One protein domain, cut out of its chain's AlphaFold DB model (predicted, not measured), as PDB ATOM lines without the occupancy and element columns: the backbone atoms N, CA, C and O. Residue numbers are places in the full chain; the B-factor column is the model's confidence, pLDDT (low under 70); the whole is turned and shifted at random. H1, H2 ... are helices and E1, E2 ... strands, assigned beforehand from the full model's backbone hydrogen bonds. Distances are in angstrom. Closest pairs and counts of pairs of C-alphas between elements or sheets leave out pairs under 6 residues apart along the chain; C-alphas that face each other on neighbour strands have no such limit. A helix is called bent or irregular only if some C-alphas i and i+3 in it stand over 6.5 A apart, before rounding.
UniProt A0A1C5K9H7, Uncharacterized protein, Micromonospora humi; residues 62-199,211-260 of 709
ATOM      1  N   LEU A  62       3.207  57.749  57.701       94.00
ATOM      2  CA  LEU A  62       3.431  58.400  56.426       94.00
ATOM      3  C   LEU A  62       2.707  57.614  55.334       94.00
ATOM      4  O   LEU A  62       2.922  56.414  55.208       94.00
ATOM      5  N   ARG A  63       1.873  58.281  54.539       91.81
ATOM      6  CA  ARG A  63       1.201  57.702  53.367       91.81
ATOM      7  C   ARG A  63       2.024  58.002  52.122       91.81
ATOM      8  O   ARG A  63       2.468  59.141  51.955       91.81
ATOM      9  N   LYS A  64       2.191  57.028  51.229       86.25
ATOM     10  CA  LYS A  64       2.797  57.268  49.915       86.25
ATOM     11  C   LYS A  64       1.895  58.190  49.095       86.25
ATOM     12  O   LYS A  64       0.727  57.893  48.855       86.25
ATOM     13  N   ASP A  65       2.432  59.322  48.666       81.25
ATOM     14  CA  ASP A  65       1.790  60.163  47.671       81.25
ATOM     15  C   ASP A  65       2.305  59.795  46.281       81.25
ATOM     16  O   ASP A  65       3.453  60.069  45.932       81.25
ATOM     17  N   GLU A  66       1.441  59.180  45.476       69.94
ATOM     18  CA  GLU A  66       1.784  58.754  44.116       69.94
ATOM     19  C   GLU A  66       2.191  59.909  43.195       69.94
ATOM     20  O   GLU A  66       2.899  59.695  42.217       69.94
ATOM     21  N   THR A  67       1.697  61.127  43.438       66.62
ATOM     22  CA  THR A  67       1.946  62.260  42.534       66.62
ATOM     23  C   THR A  67       3.340  62.826  42.749       66.62
ATOM     24  O   THR A  67       4.002  63.218  41.788       66.62
ATOM     25  N   LEU A  68       3.765  62.893  44.011       68.69
ATOM     26  CA  LEU A  68       5.069  63.418  44.399       68.69
ATOM     27  C   LEU A  68       6.152  62.335  44.464       68.69
ATOM     28  O   LEU A  68       7.328  62.680  44.483       68.69
ATOM     29  N   GLY A  69       5.774  61.054  44.526       68.81
ATOM     30  CA  GLY A  69       6.714  59.958  44.774       68.81
ATOM     31  C   GLY A  69       7.335  60.020  46.175       68.81
ATOM     32  O   GLY A  69       8.427  59.509  46.394       68.81
ATOM     33  N   LEU A  70       6.667  60.684  47.124       77.75
ATOM     34  CA  LEU A  70       7.159  60.931  48.482       77.75
ATOM     35  C   LEU A  70       6.172  60.406  49.522       77.75
ATOM     36  O   LEU A  70       4.970  60.330  49.279       77.75
ATOM     37  N   PHE A  71       6.674  60.104  50.714       86.88
ATOM     38  CA  PHE A  71       5.843  59.767  51.865       86.88
ATOM     39  C   PHE A  71       5.460  61.035  52.633       86.88
ATOM     40  O   PHE A  71       6.323  61.789  53.081       86.88
ATOM     41  N   LEU A  72       4.157  61.268  52.780       88.81
ATOM     42  CA  LEU A  72       3.594  62.422  53.475       88.81
ATOM     43  C   LEU A  72       3.094  62.015  54.853       88.81
ATOM     44  O   LEU A  72       2.361  61.037  54.979       88.81
ATOM     45  N   GLU A  73       3.429  62.795  55.878       91.19
ATOM     46  CA  GLU A  73       2.845  62.596  57.202       91.19
ATOM     47  C   GLU A  73       1.336  62.839  57.168       91.19
ATOM     48  O   GLU A  73       0.867  63.881  56.709       91.19
ATOM     49  N   VAL A  74       0.580  61.868  57.679       90.81
ATOM     50  CA  VAL A  74      -0.883  61.914  57.726       90.81
ATOM     51  C   VAL A  74      -1.392  61.827  59.162       90.81
ATOM     52  O   VAL A  74      -0.673  61.524  60.115       90.81
ATOM     53  N   GLU A  75      -2.671  62.122  59.366       86.88
ATOM     54  CA  GLU A  75      -3.294  61.888  60.670       86.88
ATOM     55  C   GLU A  75      -3.525  60.401  60.930       86.88
ATOM     56  O   GLU A  75      -3.318  59.943  62.056       86.88
ATOM     57  N   ARG A  76      -3.953  59.661  59.899       88.69
ATOM     58  CA  ARG A  76      -4.220  58.222  59.952       88.69
ATOM     59  C   ARG A  76      -3.958  57.566  58.602       88.69
ATOM     60  O   ARG A  76      -4.261  58.177  57.577       88.69
ATOM     61  N   LEU A  77      -3.463  56.331  58.620       89.06
ATOM     62  CA  LEU A  77      -3.410  55.481  57.426       89.06
ATOM     63  C   LEU A  77      -4.825  55.020  57.046       89.06
ATOM     64  O   LEU A  77      -5.626  54.702  57.931       89.06
ATOM     65  N   GLN A  78      -5.135  55.005  55.748       88.38
ATOM     66  CA  GLN A  78      -6.383  54.434  55.231       88.38
ATOM     67  C   GLN A  78      -6.182  52.981  54.778       88.38
ATOM     68  O   GLN A  78      -5.069  52.454  54.815       88.38
ATOM     69  N   LEU A  79      -7.281  52.316  54.407       87.44
ATOM     70  CA  LEU A  79      -7.244  50.936  53.928       87.44
ATOM     71  C   LEU A  79      -6.532  50.863  52.571       87.44
ATOM     72  O   LEU A  79      -6.624  51.784  51.772       87.44
ATOM     73  N   ALA A  80      -5.846  49.760  52.287       85.44
ATOM     74  CA  ALA A  80      -5.210  49.484  50.996       85.44
ATOM     75  C   ALA A  80      -4.135  50.493  50.519       85.44
ATOM     76  O   ALA A  80      -3.611  50.344  49.415       85.44
ATOM     77  N   GLU A  81      -3.756  51.489  51.323       87.12
ATOM     78  CA  GLU A  81      -2.704  52.452  50.982       87.12
ATOM     79  C   GLU A  81      -1.317  51.972  51.429       87.12
ATOM     80  O   GLU A  81      -1.175  51.327  52.470       87.12
ATOM     81  N   ASP A  82      -0.286  52.350  50.669       88.31
ATOM     82  CA  ASP A  82       1.109  52.148  51.067       88.31
ATOM     83  C   ASP A  82       1.502  53.125  52.180       88.31
ATOM     84  O   ASP A  82       1.405  54.354  52.032       88.31
ATOM     85  N   GLY A  83       1.998  52.574  53.286       91.06
ATOM     86  CA  GLY A  83       2.420  53.318  54.460       91.06
ATOM     87  C   GLY A  83       3.853  53.021  54.903       91.06
ATOM     88  O   GLY A  83       4.336  51.891  54.835       91.06
ATOM     89  N   LEU A  84       4.509  54.050  55.438       93.44
ATOM     90  CA  LEU A  84       5.662  53.922  56.330       93.44
ATOM     91  C   LEU A  84       5.246  54.355  57.731       93.44
ATOM     92  O   LEU A  84       4.465  55.293  57.892       93.44
ATOM     93  N   ILE A  85       5.781  53.708  58.762       95.00
ATOM     94  CA  ILE A  85       5.498  54.089  60.147       95.00
ATOM     95  C   ILE A  85       6.808  54.225  60.904       95.00
ATOM     96  O   ILE A  85       7.516  53.244  61.108       95.00
ATOM     97  N   PHE A  86       7.090  55.431  61.390       94.19
ATOM     98  CA  PHE A  86       8.105  55.620  62.420       94.19
ATOM     99  C   PHE A  86       7.460  55.452  63.792       94.19
ATOM    100  O   PHE A  86       6.488  56.135  64.118       94.19
ATOM    101  N   ALA A  87       8.006  54.561  64.610       94.38
ATOM    102  CA  ALA A  87       7.587  54.367  65.989       94.38
ATOM    103  C   ALA A  87       8.776  54.565  66.925       94.38
ATOM    104  O   ALA A  87       9.853  54.027  66.688       94.38
ATOM    105  N   SER A  88       8.571  55.302  68.016       91.81
ATOM    106  CA  SER A  88       9.554  55.336  69.105       91.81
ATOM    107  C   SER A  88       9.806  53.923  69.645       91.81
ATOM    108  O   SER A  88       8.876  53.111  69.702       91.81
ATOM    109  N   ASP A  89      11.021  53.640  70.118       89.94
ATOM    110  CA  ASP A  89      11.390  52.324  70.673       89.94
ATOM    111  C   ASP A  89      10.398  51.825  71.736       89.94
ATOM    112  O   ASP A  89      10.049  50.645  71.792       89.94
ATOM    113  N   ALA A  90       9.865  52.750  72.540       88.81
ATOM    114  CA  ALA A  90       8.889  52.463  73.588       88.81
ATOM    115  C   ALA A  90       7.544  51.915  73.070       88.81
ATOM    116  O   ALA A  90       6.818  51.284  73.838       88.81
ATOM    117  N   LEU A  91       7.181  52.182  71.810       90.50
ATOM    118  CA  LEU A  91       5.925  51.743  71.188       90.50
ATOM    119  C   LEU A  91       6.127  50.740  70.052       90.50
ATOM    120  O   LEU A  91       5.161  50.090  69.658       90.50
ATOM    121  N   ALA A  92       7.351  50.557  69.555       91.88
ATOM    122  CA  ALA A  92       7.631  49.692  68.412       91.88
ATOM    123  C   ALA A  92       7.098  48.256  68.593       91.88
ATOM    124  O   ALA A  92       6.560  47.671  67.658       91.88
ATOM    125  N   GLY A  93       7.192  47.688  69.801       91.56
ATOM    126  CA  GLY A  93       6.652  46.352  70.087       91.56
ATOM    127  C   GLY A  93       5.118  46.275  70.094       91.56
ATOM    128  O   GLY A  93       4.560  45.234  69.763       91.56
ATOM    129  N   GLU A  94       4.425  47.353  70.470       90.50
ATOM    130  CA  GLU A  94       2.956  47.432  70.409       90.50
ATOM    131  C   GLU A  94       2.492  47.634  68.962       90.50
ATOM    132  O   GLU A  94       1.571  46.954  68.520       90.50
ATOM    133  N   VAL A  95       3.185  48.495  68.207       92.69
ATOM    134  CA  VAL A  95       2.931  48.724  66.777       92.69
ATOM    135  C   VAL A  95       3.090  47.431  65.977       92.69
ATOM    136  O   VAL A  95       2.174  47.082  65.244       92.69
ATOM    137  N   ALA A  96       4.175  46.675  66.173       93.12
ATOM    138  CA  ALA A  96       4.388  45.403  65.474       93.12
ATOM    139  C   ALA A  96       3.217  44.421  65.672       93.12
ATOM    140  O   ALA A  96       2.659  43.926  64.699       93.12
ATOM    141  N   LYS A  97       2.768  44.232  66.921       90.19
ATOM    142  CA  LYS A  97       1.627  43.355  67.252       90.19
ATOM    143  C   LYS A  97       0.313  43.813  66.632       90.19
ATOM    144  O   LYS A  97      -0.552  42.995  66.346       90.19
ATOM    145  N   VAL A  98       0.122  45.124  66.498       89.38
ATOM    146  CA  VAL A  98      -1.057  45.680  65.832       89.38
ATOM    147  C   VAL A  98      -0.989  45.391  64.338       89.38
ATOM    148  O   VAL A  98      -1.971  44.906  63.786       89.38
ATOM    149  N   LEU A  99       0.159  45.642  63.701       90.81
ATOM    150  CA  LEU A  99       0.358  45.407  62.270       90.81
ATOM    151  C   LEU A  99       0.188  43.931  61.899       90.81
ATOM    152  O   LEU A  99      -0.499  43.652  60.928       90.81
ATOM    153  N   GLU A 100       0.677  42.997  62.715       89.62
ATOM    154  CA  GLU A 100       0.441  41.549  62.543       89.62
ATOM    155  C   GLU A 100      -1.051  41.169  62.451       89.62
ATOM    156  O   GLU A 100      -1.384  40.107  61.941       89.62
ATOM    157  N   GLN A 101      -1.963  42.005  62.958       84.75
ATOM    158  CA  GLN A 101      -3.403  41.719  62.978       84.75
ATOM    159  C   GLN A 101      -4.185  42.418  61.865       84.75
ATOM    160  O   GLN A 101      -5.286  41.981  61.542       84.75
ATOM    161  N   ILE A 102      -3.680  43.538  61.343       86.19
ATOM    162  CA  ILE A 102      -4.446  44.409  60.434       86.19
ATOM    163  C   ILE A 102      -3.735  44.719  59.126       86.19
ATOM    164  O   ILE A 102      -4.384  45.227  58.211       86.19
ATOM    165  N   ALA A 103      -2.426  44.493  59.043       89.50
ATOM    166  CA  ALA A 103      -1.638  44.793  57.862       89.50
ATOM    167  C   ALA A 103      -1.431  43.543  57.004       89.50
ATOM    168  O   ALA A 103      -1.388  42.430  57.527       89.50
ATOM    169  N   ARG A 104      -1.270  43.738  55.691       88.44
ATOM    170  CA  ARG A 104      -0.823  42.687  54.771       88.44
ATOM    171  C   ARG A 104       0.489  42.078  55.300       88.44
ATOM    172  O   ARG A 104       1.379  42.837  55.706       88.44
ATOM    173  N   PRO A 105       0.634  40.743  55.312       87.06
ATOM    174  CA  PRO A 105       1.885  40.096  55.681       87.06
ATOM    175  C   PRO A 105       3.059  40.572  54.811       87.06
ATOM    176  O   PRO A 105       2.884  40.931  53.649       87.06
ATOM    177  N   GLY A 106       4.272  40.547  55.364       85.88
ATOM    178  CA  GLY A 106       5.502  40.887  54.630       85.88
ATOM    179  C   GLY A 106       6.087  42.273  54.920       85.88
ATOM    180  O   GLY A 106       7.181  42.565  54.440       85.88
ATOM    181  N   PHE A 107       5.433  43.095  55.750       90.12
ATOM    182  CA  PHE A 107       6.020  44.357  56.211       90.12
ATOM    183  C   PHE A 107       7.353  44.124  56.942       90.12
ATOM    184  O   PHE A 107       7.536  43.137  57.661       90.12
ATOM    185  N   GLN A 108       8.291  45.058  56.790       90.88
ATOM    186  CA  GLN A 108       9.642  44.925  57.334       90.88
ATOM    187  C   GLN A 108       9.874  45.879  58.501       90.88
ATOM    188  O   GLN A 108       9.397  47.014  58.506       90.88
ATOM    189  N   ARG A 109      10.661  45.423  59.477       93.75
ATOM    190  CA  ARG A 109      11.108  46.217  60.624       93.75
ATOM    191  C   ARG A 109      12.583  46.573  60.461       93.75
ATOM    192  O   ARG A 109      13.418  45.683  60.343       93.75
ATOM    193  N   VAL A 110      12.890  47.863  60.528       93.00
ATOM    194  CA  VAL A 110      14.248  48.410  60.477       93.00
ATOM    195  C   VAL A 110      14.527  49.141  61.789       93.00
ATOM    196  O   VAL A 110      13.850  50.114  62.127       93.00
ATOM    197  N   ASP A 111      15.502  48.649  62.550       92.25
ATOM    198  CA  ASP A 111      15.864  49.225  63.846       92.25
ATOM    199  C   ASP A 111      16.723  50.498  63.696       92.25
ATOM    200  O   ASP A 111      17.431  50.704  62.702       92.25
ATOM    201  N   GLY A 112      16.675  51.362  64.712       88.75
ATOM    202  CA  GLY A 112      17.383  52.641  64.728       88.75
ATOM    203  C   GLY A 112      18.901  52.515  64.584       88.75
ATOM    204  O   GLY A 112      19.528  51.579  65.080       88.75
ATOM    205  N   GLY A 113      19.509  53.489  63.905       82.06
ATOM    206  CA  GLY A 113      20.943  53.513  63.597       82.06
ATOM    207  C   GLY A 113      21.330  52.770  62.312       82.06
ATOM    208  O   GLY A 113      22.492  52.826  61.909       82.06
ATOM    209  N   SER A 114      20.373  52.124  61.641       80.69
ATOM    210  CA  SER A 114      20.550  51.465  60.343       80.69
ATOM    211  C   SER A 114      19.730  52.158  59.248       80.69
ATOM    212  O   SER A 114      18.759  52.847  59.544       80.69
ATOM    213  N   GLU A 115      20.165  52.057  57.985       77.44
ATOM    214  CA  GLU A 115      19.435  52.547  56.793       77.44
ATOM    215  C   GLU A 115      18.912  54.002  56.873       77.44
ATOM    216  O   GLU A 115      17.938  54.380  56.230       77.44
ATOM    217  N   GLY A 116      19.575  54.859  57.656       78.31
ATOM    218  CA  GLY A 116      19.179  56.258  57.838       78.31
ATOM    219  C   GLY A 116      18.089  56.507  58.888       78.31
ATOM    220  O   GLY A 116      17.748  57.673  59.097       78.31
ATOM    221  N   VAL A 117      17.602  55.472  59.579       87.62
ATOM    222  CA  VAL A 117      16.668  55.577  60.711       87.62
ATOM    223  C   VAL A 117      17.399  56.159  61.934       87.62
ATOM    224  O   VAL A 117      18.444  55.626  62.324       87.62
ATOM    225  N   PRO A 118      16.900  57.243  62.562       87.12
ATOM    226  CA  PRO A 118      17.516  57.806  63.764       87.12
ATOM    227  C   PRO A 118      17.537  56.816  64.940       87.12
ATOM    228  O   PRO A 118      16.654  55.972  65.071       87.12
ATOM    229  N   ALA A 119      18.528  56.930  65.828       87.56
ATOM    230  CA  ALA A 119      18.529  56.170  67.080       87.56
ATOM    231  C   ALA A 119      17.301  56.538  67.943       87.56
ATOM    232  O   ALA A 119      16.872  57.691  67.943       87.56
ATOM    233  N   GLY A 120      16.738  55.569  68.675       88.50
ATOM    234  CA  GLY A 120      15.505  55.753  69.460       88.50
ATOM    235  C   GLY A 120      14.203  55.541  68.673       88.50
ATOM    236  O   GLY A 120      13.110  55.640  69.245       88.50
ATOM    237  N   TRP A 121      14.318  55.263  67.371       92.25
ATOM    238  CA  TRP A 121      13.209  55.047  66.453       92.25
ATOM    239  C   TRP A 121      13.350  53.725  65.707       92.25
ATOM    240  O   TRP A 121      14.445  53.284  65.374       92.25
ATOM    241  N   VAL A 122      12.203  53.143  65.379       94.75
ATOM    242  CA  VAL A 122      12.057  51.970  64.521       94.75
ATOM    243  C   VAL A 122      11.197  52.370  63.333       94.75
ATOM    244  O   VAL A 122      10.160  53.017  63.504       94.75
ATOM    245  N   LEU A 123      11.618  51.977  62.136       95.00
ATOM    246  CA  LEU A 123      10.843  52.137  60.914       95.00
ATOM    247  C   LEU A 123      10.158  50.813  60.570       95.00
ATOM    248  O   LEU A 123      10.809  49.774  60.476       95.00
ATOM    249  N   PHE A 124       8.850  50.866  60.344       95.12
ATOM    250  CA  PHE A 124       8.112  49.821  59.650       95.12
ATOM    251  C   PHE A 124       7.888  50.268  58.209       95.12
ATOM    252  O   PHE A 124       7.305  51.335  57.984       95.12
ATOM    253  N   ARG A 125       8.367  49.474  57.251       91.62
ATOM    254  CA  ARG A 125       8.165  49.707  55.817       91.62
ATOM    255  C   ARG A 125       7.330  48.606  55.187       91.62
ATOM    256  O   ARG A 125       7.154  47.552  55.794       91.62
ATOM    257  N   ASP A 126       6.812  48.889  53.997       87.88
ATOM    258  CA  ASP A 126       5.931  47.989  53.250       87.88
ATOM    259  C   ASP A 126       4.647  47.667  54.040       87.88
ATOM    260  O   ASP A 126       4.146  46.546  54.046       87.88
ATOM    261  N   VAL A 127       4.124  48.664  54.770       91.50
ATOM    262  CA  VAL A 127       2.927  48.512  55.603       91.50
ATOM    263  C   VAL A 127       1.686  48.848  54.790       91.50
ATOM    264  O   VAL A 127       1.548  49.968  54.307       91.50
ATOM    265  N   GLN A 128       0.747  47.906  54.708       89.69
ATOM    266  CA  GLN A 128      -0.528  48.079  54.009       89.69
ATOM    267  C   GLN A 128      -1.665  47.648  54.928       89.69
ATOM    268  O   GLN A 128      -1.765  46.472  55.261       89.69
ATOM    269  N   ILE A 129      -2.514  48.576  55.370       88.12
ATOM    270  CA  ILE A 129      -3.613  48.253  56.293       88.12
ATOM    271  C   ILE A 129      -4.782  47.659  55.498       88.12
ATOM    272  O   ILE A 129      -5.366  48.336  54.659       88.12
ATOM    273  N   LEU A 130      -5.144  46.406  55.769       83.88
ATOM    274  CA  LEU A 130      -6.246  45.696  55.104       83.88
ATOM    275  C   LEU A 130      -7.445  45.456  56.030       83.88
ATOM    276  O   LEU A 130      -8.536  45.139  55.566       83.88
ATOM    277  N   GLY A 131      -7.264  45.606  57.343       78.25
ATOM    278  CA  GLY A 131      -8.285  45.280  58.333       78.25
ATOM    279  C   GLY A 131      -8.517  46.362  59.379       78.25
ATOM    280  O   GLY A 131      -7.782  47.344  59.499       78.25
ATOM    281  N   LEU A 132      -9.558  46.149  60.184       74.38
ATOM    282  CA  LEU A 132      -9.791  46.908  61.409       74.38
ATOM    283  C   LEU A 132      -9.289  46.111  62.614       74.38
ATOM    284  O   LEU A 132      -9.433  44.894  62.683       74.38
ATOM    285  N   LEU A 133      -8.725  46.825  63.588       73.38
ATOM    286  CA  LEU A 133      -8.213  46.244  64.828       73.38
ATOM    287  C   LEU A 133      -9.319  45.499  65.594       73.38
ATOM    288  O   LEU A 133     -10.359  46.111  65.877       73.38
ATOM    289  N   PRO A 134      -9.072  44.246  66.027       71.56
ATOM    290  CA  PRO A 134     -10.013  43.513  66.857       71.56
ATOM    291  C   PRO A 134     -10.378  44.273  68.144       71.56
ATOM    292  O   PRO A 134      -9.518  44.948  68.734       71.56
ATOM    293  N   PRO A 135     -11.624  44.155  68.635       66.69
ATOM    294  CA  PRO A 135     -12.128  44.947  69.763       66.69
ATOM    295  C   PRO A 135     -11.324  44.741  71.050       66.69
ATOM    296  O   PRO A 135     -11.104  45.677  71.829       66.69
ATOM    297  N   GLU A 136     -10.844  43.515  71.269       70.31
ATOM    298  CA  GLU A 136     -10.071  43.138  72.447       70.31
ATOM    299  C   GLU A 136      -8.727  43.870  72.479       70.31
ATOM    300  O   GLU A 136      -8.319  44.367  73.533       70.31
ATOM    301  N   ILE A 137      -8.077  43.992  71.319       72.00
ATOM    302  CA  ILE A 137      -6.786  44.667  71.161       72.00
ATOM    303  C   ILE A 137      -6.992  46.181  71.196       72.00
ATOM    304  O   ILE A 137      -6.339  46.877  71.973       72.00
ATOM    305  N   ARG A 138      -7.979  46.695  70.453       72.62
ATOM    306  CA  ARG A 138      -8.305  48.127  70.407       72.62
ATOM    307  C   ARG A 138      -8.634  48.705  71.780       72.62
ATOM    308  O   ARG A 138      -8.249  49.828  72.083       72.62
ATOM    309  N   SER A 139      -9.343  47.952  72.624       67.44
ATOM    310  CA  SER A 139      -9.711  48.405  73.972       67.44
ATOM    311  C   SER A 139      -8.518  48.590  74.920       67.44
ATOM    312  O   SER A 139      -8.646  49.299  75.918       67.44
ATOM    313  N   ARG A 140      -7.380  47.957  74.609       69.56
ATOM    314  CA  ARG A 140      -6.136  48.000  75.390       69.56
ATOM    315  C   ARG A 140      -5.052  48.855  74.737       69.56
ATOM    316  O   ARG A 140      -4.087  49.198  75.416       69.56
ATOM    317  N   ALA A 141      -5.209  49.181  73.455       71.88
ATOM    318  CA  ALA A 141      -4.255  49.966  72.689       71.88
ATOM    319  C   ALA A 141      -4.164  51.406  73.210       71.88
ATOM    320  O   ALA A 141      -5.169  52.028  73.579       71.88
ATOM    321  N   ARG A 142      -2.949  51.953  73.221       76.44
ATOM    322  CA  ARG A 142      -2.723  53.360  73.581       76.44
ATOM    323  C   ARG A 142      -3.345  54.300  72.551       76.44
ATOM    324  O   ARG A 142      -3.499  53.957  71.383       76.44
ATOM    325  N   ALA A 143      -3.639  55.534  72.967       76.50
ATOM    326  CA  ALA A 143      -4.184  56.552  72.067       76.50
ATOM    327  C   ALA A 143      -3.269  56.829  70.858       76.50
ATOM    328  O   ALA A 143      -3.781  57.109  69.773       76.50
ATOM    329  N   ASP A 144      -1.952  56.676  71.042       82.62
ATOM    330  CA  ASP A 144      -0.919  56.788  70.007       82.62
ATOM    331  C   ASP A 144      -1.146  55.818  68.823       82.62
ATOM    332  O   ASP A 144      -0.781  56.133  67.696       82.62
ATOM    333  N   ILE A 145      -1.799  54.667  69.045       86.38
ATOM    334  CA  ILE A 145      -2.057  53.634  68.021       86.38
ATOM    335  C   ILE A 145      -3.228  54.001  67.099       86.38
ATOM    336  O   ILE A 145      -3.361  53.446  66.010       86.38
ATOM    337  N   ASN A 146      -4.067  54.976  67.472       83.25
ATOM    338  CA  ASN A 146      -5.228  55.370  66.662       83.25
ATOM    339  C   ASN A 146      -4.858  55.880  65.260       83.25
ATOM    340  O   ASN A 146      -5.726  55.947  64.393       83.25
ATOM    341  N   VAL A 147      -3.592  56.233  65.039       85.88
ATOM    342  CA  VAL A 147      -3.051  56.600  63.725       85.88
ATOM    343  C   VAL A 147      -3.076  55.442  62.716       85.88
ATOM    344  O   VAL A 147      -3.044  55.676  61.514       85.88
ATOM    345  N   LEU A 148      -3.175  54.198  63.194       86.88
ATOM    346  CA  LEU A 148      -3.258  52.984  62.375       86.88
ATOM    347  C   LEU A 148      -4.703  52.536  62.118       86.88
ATOM    348  O   LEU A 148      -4.918  51.473  61.551       86.88
ATOM    349  N   LEU A 149      -5.695  53.304  62.585       81.38
ATOM    350  CA  LEU A 149      -7.112  52.981  62.437       81.38
ATOM    351  C   LEU A 149      -7.724  53.769  61.270       81.38
ATOM    352  O   LEU A 149      -7.922  54.983  61.414       81.38
ATOM    353  N   PRO A 150      -8.096  53.101  60.165       80.94
ATOM    354  CA  PRO A 150      -8.737  53.746  59.026       80.94
ATOM    355  C   PRO A 150     -10.057  54.426  59.396       80.94
ATOM    356  O   PRO A 150     -10.746  54.040  60.347       80.94
ATOM    357  N   SER A 151     -10.428  55.453  58.627       76.88
ATOM    358  CA  SER A 151     -11.723  56.139  58.773       76.88
ATOM    359  C   SER A 151     -12.822  55.590  57.868       76.88
ATOM    360  O   SER A 151     -13.998  55.828  58.146       76.88
ATOM    361  N   VAL A 152     -12.453  54.871  56.808       73.25
ATOM    362  CA  VAL A 152     -13.380  54.266  55.845       73.25
ATOM    363  C   VAL A 152     -13.491  52.761  56.069       73.25
ATOM    364  O   VAL A 152     -12.539  52.119  56.505       73.25
ATOM    365  N   SER A 153     -14.667  52.204  55.779       74.81
ATOM    366  CA  SER A 153     -14.929  50.763  55.857       74.81
ATOM    367  C   SER A 153     -14.771  50.058  54.515       74.81
ATOM    368  O   SER A 153     -14.814  48.839  54.474       74.81
ATOM    369  N   SER A 154     -14.631  50.771  53.397       81.31
ATOM    370  CA  SER A 154     -14.385  50.151  52.091       81.31
ATOM    371  C   SER A 154     -13.559  51.063  51.201       81.31
ATOM    372  O   SER A 154     -13.767  52.277  51.194       81.31
ATOM    373  N   GLN A 155     -12.635  50.475  50.452       87.88
ATOM    374  CA  GLN A 155     -11.686  51.176  49.609       87.88
ATOM    375  C   GLN A 155     -11.261  50.288  48.438       87.88
ATOM    376  O   GLN A 155     -10.806  49.164  48.628       87.88
ATOM    377  N   LEU A 156     -11.409  50.824  47.233       89.56
ATOM    378  CA  LEU A 156     -10.740  50.370  46.026       89.56
ATOM    379  C   LEU A 156      -9.569  51.330  45.786       89.56
ATOM    380  O   LEU A 156      -9.760  52.547  45.797       89.56
ATOM    381  N   ALA A 157      -8.361  50.807  45.624       89.75
ATOM    382  CA  ALA A 157      -7.155  51.603  45.433       89.75
ATOM    383  C   ALA A 157      -6.245  50.970  44.379       89.75
ATOM    384  O   ALA A 157      -6.245  49.756  44.192       89.75
ATOM    385  N   PHE A 158      -5.468  51.819  43.712       88.62
ATOM    386  CA  PHE A 158      -4.314  51.380  42.941       88.62
ATOM    387  C   PHE A 158      -3.075  51.524  43.808       88.62
ATOM    388  O   PHE A 158      -3.008  52.412  44.659       88.62
ATOM    389  N   ALA A 159      -2.112  50.654  43.576       84.12
ATOM    390  CA  ALA A 159      -0.792  50.754  44.150       84.12
ATOM    391  C   ALA A 159       0.233  50.237  43.148       84.12
ATOM    392  O   ALA A 159      -0.131  49.637  42.140       84.12
ATOM    393  N   GLU A 160       1.510  50.468  43.440       83.06
ATOM    394  CA  GLU A 160       2.610  50.023  42.579       83.06
ATOM    395  C   GLU A 160       2.451  50.499  41.119       83.06
ATOM    396  O   GLU A 160       1.735  51.465  40.830       83.06
ATOM    397  N   GLY A 161       3.197  49.876  40.207       88.06
ATOM    398  CA  GLY A 161       3.267  50.277  38.809       88.06
ATOM    399  C   GLY A 161       3.968  51.621  38.577       88.06
ATOM    400  O   GLY A 161       4.269  52.387  39.496       88.06
ATOM    401  N   LEU A 162       4.240  51.920  37.306       90.62
ATOM    402  CA  LEU A 162       4.783  53.212  36.895       90.62
ATOM    403  C   LEU A 162       3.652  54.108  36.395       90.62
ATOM    404  O   LEU A 162       3.084  53.881  35.326       90.62
ATOM    405  N   LYS A 163       3.352  55.172  37.137       91.25
ATOM    406  CA  LYS A 163       2.357  56.172  36.752       91.25
ATOM    407  C   LYS A 163       2.943  57.153  35.746       91.25
ATOM    408  O   LYS A 163       3.987  57.767  35.977       91.25
ATOM    409  N   LEU A 164       2.226  57.359  34.647       91.12
ATOM    410  CA  LEU A 164       2.644  58.254  33.576       91.12
ATOM    411  C   LEU A 164       2.199  59.698  33.857       91.12
ATOM    412  O   LEU A 164       1.114  59.921  34.410       91.12
ATOM    413  N   PRO A 165       2.992  60.709  33.457       86.19
ATOM    414  CA  PRO A 165       2.613  62.109  33.593       86.19
ATOM    415  C   PRO A 165       1.269  62.427  32.920       86.19
ATOM    416  O   PRO A 165       0.971  61.976  31.814       86.19
ATOM    417  N   GLY A 166       0.452  63.246  33.585       79.62
ATOM    418  CA  GLY A 166      -0.816  63.738  33.049       79.62
ATOM    419  C   GLY A 166      -1.856  63.969  34.142       79.62
ATOM    420  O   GLY A 166      -1.590  63.751  35.322       79.62
ATOM    421  N   ARG A 167      -3.045  64.441  33.746       76.75
ATOM    422  CA  ARG A 167      -4.209  64.563  34.649       76.75
ATOM    423  C   ARG A 167      -4.991  63.257  34.777       76.75
ATOM    424  O   ARG A 167      -5.611  63.014  35.806       76.75
ATOM    425  N   LEU A 168      -4.990  62.455  33.715       82.94
ATOM    426  CA  LEU A 168      -5.627  61.145  33.701       82.94
ATOM    427  C   LEU A 168      -4.772  60.143  34.476       82.94
ATOM    428  O   LEU A 168      -3.546  60.246  34.499       82.94
ATOM    429  N   ARG A 169      -5.429  59.155  35.086       88.06
ATOM    430  CA  ARG A 169      -4.759  58.073  35.803       88.06
ATOM    431  C   ARG A 169      -4.220  57.044  34.802       88.06
ATOM    432  O   ARG A 169      -4.863  56.036  34.533       88.06
ATOM    433  N   LYS A 170      -3.067  57.362  34.216       92.38
ATOM    434  CA  LYS A 170      -2.353  56.534  33.241       92.38
ATOM    435  C   LYS A 170      -1.199  55.796  33.919       92.38
ATOM    436  O   LYS A 170      -0.464  56.412  34.690       92.38
ATOM    437  N   PHE A 171      -1.014  54.529  33.586       93.94
ATOM    438  CA  PHE A 171       0.103  53.693  34.014       93.94
ATOM    439  C   PHE A 171       0.810  53.093  32.798       93.94
ATOM    440  O   PHE A 171       0.208  52.967  31.728       93.94
ATOM    441  N   SER A 172       2.081  52.735  32.964       93.88
ATOM    442  CA  SER A 172       2.812  51.961  31.966       93.88
ATOM    443  C   SER A 172       2.187  50.572  31.834       93.88
ATOM    444  O   SER A 172       1.878  49.931  32.834       93.88
ATOM    445  N   ALA A 173       2.030  50.082  30.608       92.81
ATOM    446  CA  ALA A 173       1.620  48.705  30.349       92.81
ATOM    447  C   ALA A 173       2.707  47.684  30.751       92.81
ATOM    448  O   ALA A 173       2.386  46.528  30.995       92.81
ATOM    449  N   TYR A 174       3.972  48.114  30.861       90.31
ATOM    450  CA  TYR A 174       5.101  47.280  31.300       90.31
ATOM    451  C   TYR A 174       5.304  47.253  32.815       90.31
ATOM    452  O   TYR A 174       6.041  46.415  33.322       90.31
ATOM    453  N   ALA A 175       4.657  48.172  33.527       91.25
ATOM    454  CA  ALA A 175       4.564  48.168  34.980       91.25
ATOM    455  C   ALA A 175       3.161  48.651  35.371       91.25
ATOM    456  O   ALA A 175       3.001  49.806  35.795       91.25
ATOM    457  N   PRO A 176       2.131  47.818  35.142       91.75
ATOM    458  CA  PRO A 176       0.753  48.173  35.442       91.75
ATOM    459  C   PRO A 176       0.516  48.155  36.967       91.75
ATOM    460  O   PRO A 176       1.325  47.605  37.715       91.75
ATOM    461  N   PRO A 177      -0.551  48.802  37.467       91.25
ATOM    462  CA  PRO A 177      -0.765  48.942  38.903       91.25
ATOM    463  C   PRO A 177      -1.325  47.661  39.528       91.25
ATOM    464  O   PRO A 177      -2.172  46.984  38.947       91.25
ATOM    465  N   GLU A 178      -0.969  47.388  40.771       90.69
ATOM    466  CA  GLU A 178      -1.722  46.469  41.620       90.69
ATOM    467  C   GLU A 178      -3.085  47.099  41.966       90.69
ATOM    468  O   GLU A 178      -3.175  48.285  42.305       90.69
ATOM    469  N   ILE A 179      -4.167  46.322  41.881       91.69
ATOM    470  CA  ILE A 179      -5.512  46.763  42.275       91.69
ATOM    471  C   ILE A 179      -5.865  46.110  43.602       91.69
ATOM    472  O   ILE A 179      -5.908  44.887  43.720       91.69
ATOM    473  N   ARG A 180      -6.156  46.936  44.603       90.62
ATOM    474  CA  ARG A 180      -6.500  46.499  45.955       90.62
ATOM    475  C   ARG A 180      -7.946  46.838  46.255       90.62
ATOM    476  O   ARG A 180      -8.325  48.010  46.270       90.62
ATOM    477  N   ALA A 181      -8.737  45.818  46.542       89.94
ATOM    478  CA  ALA A 181     -10.107  45.947  46.998       89.94
ATOM    479  C   ALA A 181     -10.200  45.513  48.456       89.94
ATOM    480  O   ALA A 181      -9.871  44.381  48.794       89.94
ATOM    481  N   VAL A 182     -10.675  46.403  49.325       88.31
ATOM    482  CA  VAL A 182     -10.904  46.097  50.737       88.31
ATOM    483  C   VAL A 182     -12.286  46.588  51.140       88.31
ATOM    484  O   VAL A 182     -12.629  47.748  50.925       88.31
ATOM    485  N   SER A 183     -13.084  45.730  51.763       85.81
ATOM    486  CA  SER A 183     -14.353  46.082  52.392       85.81
ATOM    487  C   SER A 183     -14.418  45.447  53.773       85.81
ATOM    488  O   SER A 183     -14.727  44.272  53.947       85.81
ATOM    489  N   ALA A 184     -14.090  46.242  54.783       74.88
ATOM    490  CA  ALA A 184     -14.121  45.833  56.169       74.88
ATOM    491  C   ALA A 184     -15.547  45.373  56.541       74.88
ATOM    492  O   ALA A 184     -16.509  46.128  56.404       74.88
ATOM    493  N   GLY A 185     -15.662  44.128  57.014       70.50
ATOM    494  CA  GLY A 185     -16.930  43.507  57.411       70.50
ATOM    495  C   GLY A 185     -17.762  42.910  56.269       70.50
ATOM    496  O   GLY A 185     -18.906  42.527  56.508       70.50
ATOM    497  N   ALA A 186     -17.221  42.833  55.049       75.94
ATOM    498  CA  ALA A 186     -17.814  42.043  53.975       75.94
ATOM    499  C   ALA A 186     -17.618  40.538  54.218       75.94
ATOM    500  O   ALA A 186     -16.563  40.114  54.689       75.94
ATOM    501  N   GLU A 187     -18.643  39.748  53.892       76.94
ATOM    502  CA  GLU A 187     -18.555  38.281  53.852       76.94
ATOM    503  C   GLU A 187     -18.018  37.814  52.496       76.94
ATOM    504  O   GLU A 187     -17.302  36.820  52.430       76.94
ATOM    505  N   HIS A 188     -18.337  38.552  51.431       83.62
ATOM    506  CA  HIS A 188     -17.912  38.268  50.062       83.62
ATOM    507  C   HIS A 188     -17.619  39.573  49.323       83.62
ATOM    508  O   HIS A 188     -18.380  40.546  49.433       83.62
ATOM    509  N   ILE A 189     -16.530  39.591  48.557       89.12
ATOM    510  CA  ILE A 189     -16.214  40.667  47.618       89.12
ATOM    511  C   ILE A 189     -15.923  40.105  46.224       89.12
ATOM    512  O   ILE A 189     -15.295  39.057  46.071       89.12
ATOM    513  N   CYS A 190     -16.336  40.848  45.200       90.25
ATOM    514  CA  CYS A 190     -15.983  40.588  43.808       90.25
ATOM    515  C   CYS A 190     -15.285  41.817  43.222       90.25
ATOM    516  O   CYS A 190     -15.772  42.945  43.352       90.25
ATOM    517  N   LEU A 191     -14.126  41.595  42.602       91.81
ATOM    518  CA  LEU A 191     -13.397  42.599  41.838       91.81
ATOM    519  C   LEU A 191     -13.488  42.237  40.356       91.81
ATOM    520  O   LEU A 191     -13.130  41.130  39.961       91.81
ATOM    521  N   GLN A 192     -13.913  43.196  39.540       91.75
ATOM    522  CA  GLN A 192     -13.919  43.073  38.085       91.75
ATOM    523  C   GLN A 192     -13.050  44.162  37.455       91.75
ATOM    524  O   GLN A 192     -13.015  45.301  37.931       91.75
ATOM    525  N   VAL A 193     -12.384  43.818  36.355       91.25
ATOM    526  CA  VAL A 193     -11.735  44.767  35.448       91.25
ATOM    527  C   VAL A 193     -12.429  44.675  34.097       91.25
ATOM    528  O   VAL A 193     -12.459  43.613  33.472       91.25
ATOM    529  N   ALA A 194     -12.978  45.794  33.635       89.88
ATOM    530  CA  ALA A 194     -13.686  45.884  32.364       89.88
ATOM    531  C   ALA A 194     -13.011  46.887  31.425       89.88
ATOM    532  O   ALA A 194     -12.445  47.889  31.872       89.88
ATOM    533  N   ARG A 195     -13.071  46.628  30.114       87.94
ATOM    534  CA  ARG A 195     -12.658  47.607  29.096       87.94
ATOM    535  C   ARG A 195     -13.676  48.739  28.995       87.94
ATOM    536  O   ARG A 195     -14.882  48.501  29.012       87.94
ATOM    537  N   ARG A 196     -13.179  49.966  28.836       81.06
ATOM    538  CA  ARG A 196     -14.005  51.162  28.656       81.06
ATOM    539  C   ARG A 196     -14.107  51.515  27.175       81.06
ATOM    540  O   ARG A 196     -13.089  51.793  26.548       81.06
ATOM    541  N   ASP A 197     -15.324  51.580  26.640       61.56
ATOM    542  CA  ASP A 197     -15.555  52.148  25.309       61.56
ATOM    543  C   ASP A 197     -15.651  53.677  25.392       61.56
ATOM    544  O   ASP A 197     -16.303  54.244  26.273       61.56
ATOM    545  N   VAL A 198     -14.973  54.356  24.464       51.44
ATOM    546  CA  VAL A 198     -14.876  55.825  24.399       51.44
ATOM    547  C   VAL A 198     -16.219  56.474  24.012       51.44
ATOM    548  O   VAL A 198     -16.429  57.653  24.294       51.44
ATOM    549  N   GLU A 199     -17.155  55.714  23.431       45.56
ATOM    550  CA  GLU A 199     -18.432  56.227  22.908       45.56
ATOM    551  C   GLU A 199     -19.551  56.372  23.962       45.56
ATOM    552  O   GLU A 199     -20.450  57.187  23.774       45.56
ATOM    553  N   GLU A 211     -20.198  41.666  28.839       52.00
ATOM    554  CA  GLU A 211     -19.365  41.125  27.739       52.00
ATOM    555  C   GLU A 211     -17.963  41.770  27.651       52.00
ATOM    556  O   GLU A 211     -17.113  41.328  26.879       52.00
ATOM    557  N   ARG A 212     -17.689  42.809  28.453       70.75
ATOM    558  CA  ARG A 212     -16.438  43.596  28.424       70.75
ATOM    559  C   ARG A 212     -15.502  43.328  29.599       70.75
ATOM    560  O   ARG A 212     -14.438  43.952  29.688       70.75
ATOM    561  N   VAL A 213     -15.907  42.448  30.509       80.06
ATOM    562  CA  VAL A 213     -15.098  42.037  31.655       80.06
ATOM    563  C   VAL A 213     -13.932  41.212  31.126       80.06
ATOM    564  O   VAL A 213     -14.108  40.120  30.594       80.06
ATOM    565  N   VAL A 214     -12.730  41.769  31.229       85.12
ATOM    566  CA  VAL A 214     -11.497  41.075  30.831       85.12
ATOM    567  C   VAL A 214     -10.940  40.237  31.971       85.12
ATOM    568  O   VAL A 214     -10.152  39.329  31.728       85.12
ATOM    569  N   TRP A 215     -11.350  40.542  33.203       88.19
ATOM    570  CA  TRP A 215     -10.935  39.824  34.393       88.19
ATOM    571  C   TRP A 215     -11.972  39.956  35.508       88.19
ATOM    572  O   TRP A 215     -12.510  41.042  35.741       88.19
ATOM    573  N   GLU A 216     -12.211  38.864  36.223       89.38
ATOM    574  CA  GLU A 216     -13.101  38.799  37.378       89.38
ATOM    575  C   GLU A 216     -12.536  37.830  38.411       89.38
ATOM    576  O   GLU A 216     -12.067  36.740  38.069       89.38
ATOM    577  N   ARG A 217     -12.627  38.207  39.686       88.00
ATOM    578  CA  ARG A 217     -12.350  37.297  40.791       88.00
ATOM    579  C   ARG A 217     -13.245  37.590  41.976       88.00
ATOM    580  O   ARG A 217     -13.411  38.736  42.396       88.00
ATOM    581  N   GLU A 218     -13.739  36.510  42.555       87.88
ATOM    582  CA  GLU A 218     -14.458  36.513  43.818       87.88
ATOM    583  C   GLU A 218     -13.552  36.004  44.938       87.88
ATOM    584  O   GLU A 218     -12.703  35.131  44.726       87.88
ATOM    585  N   ALA A 219     -13.735  36.551  46.135       81.19
ATOM    586  CA  ALA A 219     -13.109  36.047  47.343       81.19
ATOM    587  C   ALA A 219     -14.112  36.042  48.495       81.19
ATOM    588  O   ALA A 219     -14.822  37.026  48.730       81.19
ATOM    589  N   ASP A 220     -14.109  34.940  49.242       73.62
ATOM    590  CA  ASP A 220     -14.708  34.895  50.566       73.62
ATOM    591  C   ASP A 220     -13.843  35.751  51.502       73.62
ATOM    592  O   ASP A 220     -12.627  35.574  51.588       73.62
ATOM    593  N   GLY A 221     -14.461  36.720  52.175       73.00
ATOM    594  CA  GLY A 221     -13.783  37.673  53.044       73.00
ATOM    595  C   GLY A 221     -13.789  39.113  52.532       73.00
ATOM    596  O   GLY A 221     -14.621  39.539  51.734       73.00
ATOM    597  N   ALA A 222     -12.871  39.904  53.082       77.50
ATOM    598  CA  ALA A 222     -12.959  41.362  53.087       77.50
ATOM    599  C   ALA A 222     -11.828  42.067  52.322       77.50
ATOM    600  O   ALA A 222     -11.810  43.299  52.288       77.50
ATOM    601  N   ALA A 223     -10.890  41.328  51.725       84.12
ATOM    602  CA  ALA A 223      -9.784  41.890  50.952       84.12
ATOM    603  C   ALA A 223      -9.424  41.010  49.744       84.12
ATOM    604  O   ALA A 223      -9.366  39.790  49.860       84.12
ATOM    605  N   LEU A 224      -9.193  41.639  48.591       87.00
ATOM    606  CA  LEU A 224      -8.792  41.003  47.339       87.00
ATOM    607  C   LEU A 224      -7.734  41.878  46.669       87.00
ATOM    608  O   LEU A 224      -7.881  43.100  46.591       87.00
ATOM    609  N   ILE A 225      -6.668  41.242  46.195       87.62
ATOM    610  CA  ILE A 225      -5.546  41.900  45.529       87.62
ATOM    611  C   ILE A 225      -5.392  41.295  44.137       87.62
ATOM    612  O   ILE A 225      -5.414  40.073  43.980       87.62
ATOM    613  N   LEU A 226      -5.269  42.162  43.138       87.94
ATOM    614  CA  LEU A 226      -4.994  41.803  41.757       87.94
ATOM    615  C   LEU A 226      -3.653  42.393  41.325       87.94
ATOM    616  O   LEU A 226      -3.513  43.613  41.208       87.94
ATOM    617  N   HIS A 227      -2.710  41.514  41.007       86.25
ATOM    618  CA  HIS A 227      -1.468  41.850  40.324       86.25
ATOM    619  C   HIS A 227      -1.734  41.922  38.817       86.25
ATOM    620  O   HIS A 227      -1.720  40.918  38.114       86.25
ATOM    621  N   THR A 228      -2.029  43.115  38.293       82.50
ATOM    622  CA  THR A 228      -2.406  43.264  36.869       82.50
ATOM    623  C   THR A 228      -1.292  42.876  35.894       82.50
ATOM    624  O   THR A 228      -1.580  42.581  34.733       82.50
ATOM    625  N   ALA A 229      -0.038  42.853  36.355       81.88
ATOM    626  CA  ALA A 229       1.109  42.387  35.582       81.88
ATOM    627  C   ALA A 229       0.972  40.908  35.176       81.88
ATOM    628  O   ALA A 229       1.298  40.554  34.039       81.88
ATOM    629  N   ASP A 230       0.412  40.068  36.053       81.56
ATOM    630  CA  ASP A 230       0.217  38.634  35.799       81.56
ATOM    631  C   ASP A 230      -0.818  38.381  34.699       81.56
ATOM    632  O   ASP A 230      -0.697  37.442  33.910       81.56
ATOM    633  N   GLU A 231      -1.803  39.270  34.599       82.06
ATOM    634  CA  GLU A 231      -2.915  39.167  33.654       82.06
ATOM    635  C   GLU A 231      -2.567  39.688  32.250       82.06
ATOM    636  O   GLU A 231      -3.355  39.528  31.317       82.06
ATOM    637  N   ARG A 232      -1.390  40.314  32.078       79.44
ATOM    638  CA  ARG A 232      -0.874  40.831  30.792       79.44
ATOM    639  C   ARG A 232      -1.907  41.649  30.008       79.44
ATOM    640  O   ARG A 232      -2.059  41.493  28.794       79.44
ATOM    641  N   LEU A 233      -2.623  42.527  30.710       86.06
ATOM    642  CA  LEU A 233      -3.613  43.406  30.096       86.06
ATOM    643  C   LEU A 233      -2.941  44.290  29.025       86.06
ATOM    644  O   LEU A 233      -1.964  44.975  29.331       86.06
ATOM    645  N   PRO A 234      -3.443  44.314  27.776       87.06
ATOM    646  CA  PRO A 234      -2.845  45.130  26.725       87.06
ATOM    647  C   PRO A 234      -3.083  46.625  26.969       87.06
ATOM    648  O   PRO A 234      -3.953  47.019  27.751       87.06
ATOM    649  N   VAL A 235      -2.352  47.465  26.236       90.69
ATOM    650  CA  VAL A 235      -2.589  48.915  26.177       90.69
ATOM    651  C   VAL A 235      -4.069  49.194  25.892       90.69
ATOM    652  O   VAL A 235      -4.655  48.623  24.972       90.69
ATOM    653  N   GLY A 236      -4.688  50.052  26.703       90.38
ATOM    654  CA  GLY A 236      -6.125  50.293  26.623       90.38
ATOM    655  C   GLY A 236      -6.696  51.071  27.803       90.38
ATOM    656  O   GLY A 236      -5.975  51.483  28.716       90.38
ATOM    657  N   ASP A 237      -8.009  51.280  27.756       91.00
ATOM    658  CA  ASP A 237      -8.774  52.013  28.763       91.00
ATOM    659  C   ASP A 237      -9.612  51.033  29.571       91.00
ATOM    660  O   ASP A 237     -10.336  50.208  29.009       91.00
ATOM    661  N   TYR A 238      -9.514  51.134  30.892       91.50
ATOM    662  CA  TYR A 238     -10.083  50.159  31.805       91.50
ATOM    663  C   TYR A 238     -10.799  50.832  32.975       91.50
ATOM    664  O   TYR A 238     -10.548  51.988  33.337       91.50
ATOM    665  N   GLU A 239     -11.688  50.077  33.604       91.88
ATOM    666  CA  GLU A 239     -12.268  50.412  34.895       91.88
ATOM    667  C   GLU A 239     -12.204  49.225  35.852       91.88
ATOM    668  O   GLU A 239     -12.464  48.086  35.470       91.88
ATOM    669  N   ALA A 240     -11.840  49.509  37.101       92.25
ATOM    670  CA  ALA A 240     -11.898  48.562  38.203       92.25
ATOM    671  C   ALA A 240     -13.213  48.757  38.968       92.25
ATOM    672  O   ALA A 240     -13.556  49.888  39.335       92.25
ATOM    673  N   LEU A 241     -13.935  47.666  39.214       92.44
ATOM    674  CA  LEU A 241     -15.268  47.651  39.813       92.44
ATOM    675  C   LEU A 241     -15.272  46.749  41.049       92.44
ATOM    676  O   LEU A 241     -14.907  45.581  40.962       92.44
ATOM    677  N   LEU A 242     -15.697  47.290  42.194       91.50
ATOM    678  CA  LEU A 242     -15.811  46.547  43.452       91.50
ATOM    679  C   LEU A 242     -17.276  46.276  43.789       91.50
ATOM    680  O   LEU A 242     -18.038  47.220  44.001       91.50
ATOM    681  N   PHE A 243     -17.639  45.007  43.945       90.56
ATOM    682  CA  PHE A 243     -18.941  44.552  44.429       90.56
ATOM    683  C   PHE A 243     -18.793  43.921  45.815       90.56
ATOM    684  O   PHE A 243     -17.808  43.242  46.100       90.56
ATOM    685  N   VAL A 244     -19.771  44.155  46.690       88.19
ATOM    686  CA  VAL A 244     -19.746  43.696  48.087       88.19
ATOM    687  C   VAL A 244     -21.030  42.934  48.389       88.19
ATOM    688  O   VAL A 244     -22.121  43.428  48.101       88.19
ATOM    689  N   ASN A 245     -20.903  41.747  48.988       86.31
ATOM    690  CA  ASN A 245     -22.002  40.883  49.429       86.31
ATOM    691  C   ASN A 245     -23.073  40.640  48.341       86.31
ATOM    692  O   ASN A 245     -24.273  40.720  48.610       86.31
ATOM    693  N   GLY A 246     -22.643  40.389  47.097       81.06
ATOM    694  CA  GLY A 246     -23.536  40.091  45.967       81.06
ATOM    695  C   GLY A 246     -24.407  41.264  45.491       81.06
ATOM    696  O   GLY A 246     -25.452  41.045  44.871       81.06
ATOM    697  N   ALA A 247     -24.027  42.509  45.801       84.56
ATOM    698  CA  ALA A 247     -24.697  43.694  45.268       84.56
ATOM    699  C   ALA A 247     -24.674  43.710  43.728       84.56
ATOM    700  O   ALA A 247     -23.670  43.357  43.118       84.56
ATOM    701  N   LYS A 248     -25.776  44.151  43.102       80.12
ATOM    702  CA  LYS A 248     -25.881  44.265  41.633       80.12
ATOM    703  C   LYS A 248     -25.114  45.459  41.067       80.12
ATOM    704  O   LYS A 248     -24.611  45.379  39.955       80.12
ATOM    705  N   ASP A 249     -25.045  46.546  41.831       82.06
ATOM    706  CA  ASP A 249     -24.322  47.757  41.455       82.06
ATOM    707  C   ASP A 249     -22.950  47.793  42.145       82.06
ATOM    708  O   ASP A 249     -22.846  47.422  43.323       82.06
ATOM    709  N   PRO A 250     -21.898  48.272  41.459       87.19
ATOM    710  CA  PRO A 250     -20.576  48.370  42.056       87.19
ATOM    711  C   PRO A 250     -20.570  49.417  43.175       87.19
ATOM    712  O   PRO A 250     -20.980  50.565  42.997       87.19
ATOM    713  N   THR A 251     -20.044  49.030  44.335       87.69
ATOM    714  CA  THR A 251     -19.859  49.901  45.505       87.69
ATOM    715  C   THR A 251     -18.841  51.005  45.221       87.69
ATOM    716  O   THR A 251     -18.995  52.128  45.699       87.69
ATOM    717  N   GLN A 252     -17.795  50.699  44.444       88.75
ATOM    718  CA  GLN A 252     -16.809  51.670  43.968       88.75
ATOM    719  C   GLN A 252     -16.405  51.362  42.525       88.75
ATOM    720  O   GLN A 252     -16.370  50.201  42.117       88.75
ATOM    721  N   ARG A 253     -16.088  52.418  41.768       91.12
ATOM    722  CA  ARG A 253     -15.623  52.350  40.377       91.12
ATOM    723  C   ARG A 253     -14.414  53.261  40.223       91.12
ATOM    724  O   ARG A 253     -14.494  54.432  40.600       91.12
ATOM    725  N   LEU A 254     -13.314  52.755  39.675       90.75
ATOM    726  CA  LEU A 254     -12.111  53.547  39.426       90.75
ATOM    727  C   LEU A 254     -11.591  53.349  37.995       90.75
ATOM    728  O   LEU A 254     -11.115  52.263  37.672       90.75
ATOM    729  N   PRO A 255     -11.603  54.396  37.147       91.25
ATOM    730  CA  PRO A 255     -11.001  54.316  35.824       91.25
ATOM    731  C   PRO A 255      -9.471  54.386  35.906       91.25
ATOM    732  O   PRO A 255      -8.908  55.102  36.751       91.25
ATOM    733  N   PHE A 256      -8.816  53.682  34.986       91.94
ATOM    734  CA  PHE A 256      -7.377  53.743  34.747       91.94
ATOM    735  C   PHE A 256      -7.053  53.431  33.282       91.94
ATOM    736  O   PHE A 256      -7.867  52.881  32.546       91.94
ATOM    737  N   LEU A 257      -5.871  53.841  32.839       93.00
ATOM    738  CA  LEU A 257      -5.426  53.672  31.461       93.00
ATOM    739  C   LEU A 257      -4.059  52.994  31.470       93.00
ATOM    740  O   LEU A 257      -3.179  53.429  32.210       93.00
ATOM    741  N   LEU A 258      -3.872  51.977  30.633       93.75
ATOM    742  CA  LEU A 258      -2.567  51.371  30.369       93.75
ATOM    743  C   LEU A 258      -2.022  51.920  29.057       93.75
ATOM    744  O   LEU A 258      -2.757  51.996  28.068       93.75
ATOM    745  N   ARG A 259      -0.759  52.341  29.053       94.50
ATOM    746  CA  ARG A 259      -0.086  52.956  27.903       94.50
ATOM    747  C   ARG A 259       1.364  52.491  27.809       94.50
ATOM    748  O   ARG A 259       1.991  52.233  28.827       94.50
ATOM    749  N   SER A 260       1.889  52.425  26.596       94.56
ATOM    750  CA  SER A 260       3.314  52.250  26.281       94.56
ATOM    751  C   SER A 260       3.797  53.399  25.392       94.56
ATOM    752  O   SER A 260       2.997  54.267  24.999       94.56
TER     753      SER A 260
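Overview. This is residues 62 to 199 and 211 to 260 of the 709 residues of an uncharacterized protein of Micromonospora humi (UniProt A0A1C5K9H7). Two lobes stand end to end along the longest axis: one is a strongly twisted five-stranded sheet with helix H1 packed over E3 and E5 on one face and short helices H2 and H3 close to H1, and the other is a sandwich in which the three strands E6, E8 and E11 face part of a second five-stranded sheet. The link from H3 to E6 joins the lobes. The printed part has 188 residues, with three named helices and thirteen named strands in the order E1 E2 E3 H1 E4 E5 H2 H3 E6 E7 E8 E9 E10 E11 E12 E13. The sheets run E2 E1 E3 E5 E4, antiparallel; E7 E13 E12 E9 E10, mixed; and E6 E8 E11, antiparallel. The class is mixed, helices and strands, and the whole is compact, with a radius of gyration of the C-alphas of 17.9 A, yet elongated, with spans of 57 by 36 by 25 A.

Along the chain. E1, residues 62 to 65, begins with C-alpha 62 at (3.431, 58.400, 56.426). E2 is residues 70 to 73, and E3, residues 82 to 88, is 20.2 A long. H1, residues 89 to 102, is 20.5 A long and irregular, with C-alphas 90 and 93 7.4 A apart. E4 is residues 108 to 110; E5, residues 121 to 128, is 19.8 A long and bends by 55 degrees at residue 125. H2 is residues 135 to 138; H3, residues 143 to 148, is only just irregular, with C-alphas 144 and 147 6.6 A apart. E6, residues 154 to 159, begins with C-alpha 154 at (-14.385, 50.151, 52.091). E7 is residues 170 to 172, E8 178 to 183, E9 188 to 195 with 23.5 A, E10 213 to 220 with 20.2 A, and E11 223 to 227. E12, residues 236 to 244, is 26.3 A long; E13, residues 252 to 259, is 23.2 A long and ends with C-alpha 259 at (-0.086, 52.956, 27.903).

Arrangement. E1 and E2 form a hairpin, with N 63 and O 72 2.8 A apart, within hydrogen-bond range. E3 pairs antiparallel with E1, N 62 and O 84 at 2.8 A, and with E5, N 85 and O 124 at 2.9 A. E4 and E5 form a hairpin, N 110 and O 123 at 2.8 A. E3, H1 and E4 make a split strand-helix-strand unit, two strands running the same way with E5 between them, and its crossover is right-handed. H1 is on this sheet at a height of 8.7 A, over E3 and E5, along the strands at 5 degrees to E5 on the local plane; these are two layers, a helix on one face of a sheet. The closest C-alphas of H1 and E5 are those of Asp 89 and Trp 121, 5.3 A apart. H1 and H3 are close but not clearly touching, at a steep tilt of 46 degrees, the same way, with the C-alphas of Val 95 and Ile 145 7.1 A apart. H3 only grazes the sheet with residues 144 to 148. H2 is not on it, and is close to but not clearly touching H1, with the C-alphas of Val 98 and Ile 137 7.9 A apart. Of the O i to N i+4 pairs, 6 of 10 are within range in H1 and 0 of 2 in H3, where 2 of 3 O i to N i+3 pairs are; H2 is too short for such a pair. The closest C-alphas of E3 and E6 are those of Asp 82 and Ala 159, 7.3 A apart. E8 is antiparallel to E6, N 157 and O 180 at 2.9 A, and to E11, N 181 and O 224 at 2.9 A. In the other sheet E7 is parallel to E13, N 171 and O 257 at 2.8 A; E12 and E13 form a hairpin, N 240 and O 254 at 2.9 A; E9 is antiparallel to E12, N 192 and O 241 at 2.9 A, and to E10, N 193 and O 215 at 2.8 A. The two sheets form a sandwich, face to face, 7.8 A centre to centre where they face each other, with strands at 24 degrees. The closest C-alphas of E6 and E13 are those of Leu 156 and Gln 252, 6.5 A apart.

Size, cuts and confidence. The two C-alphas farthest apart, those of Ala 90 and Glu 199, are 57.7 A apart. Residues 200 to 210 are not printed, in the link across the cut from E9 to E10; C-alphas 199 and 211 are 15.9 A apart. Of the links that are printed whole, none is long. The mean pLDDT of the printed part is 85.2; it is under 70 at residues 66 to 69, 135, 139 to 140, 197 to 199 and 211.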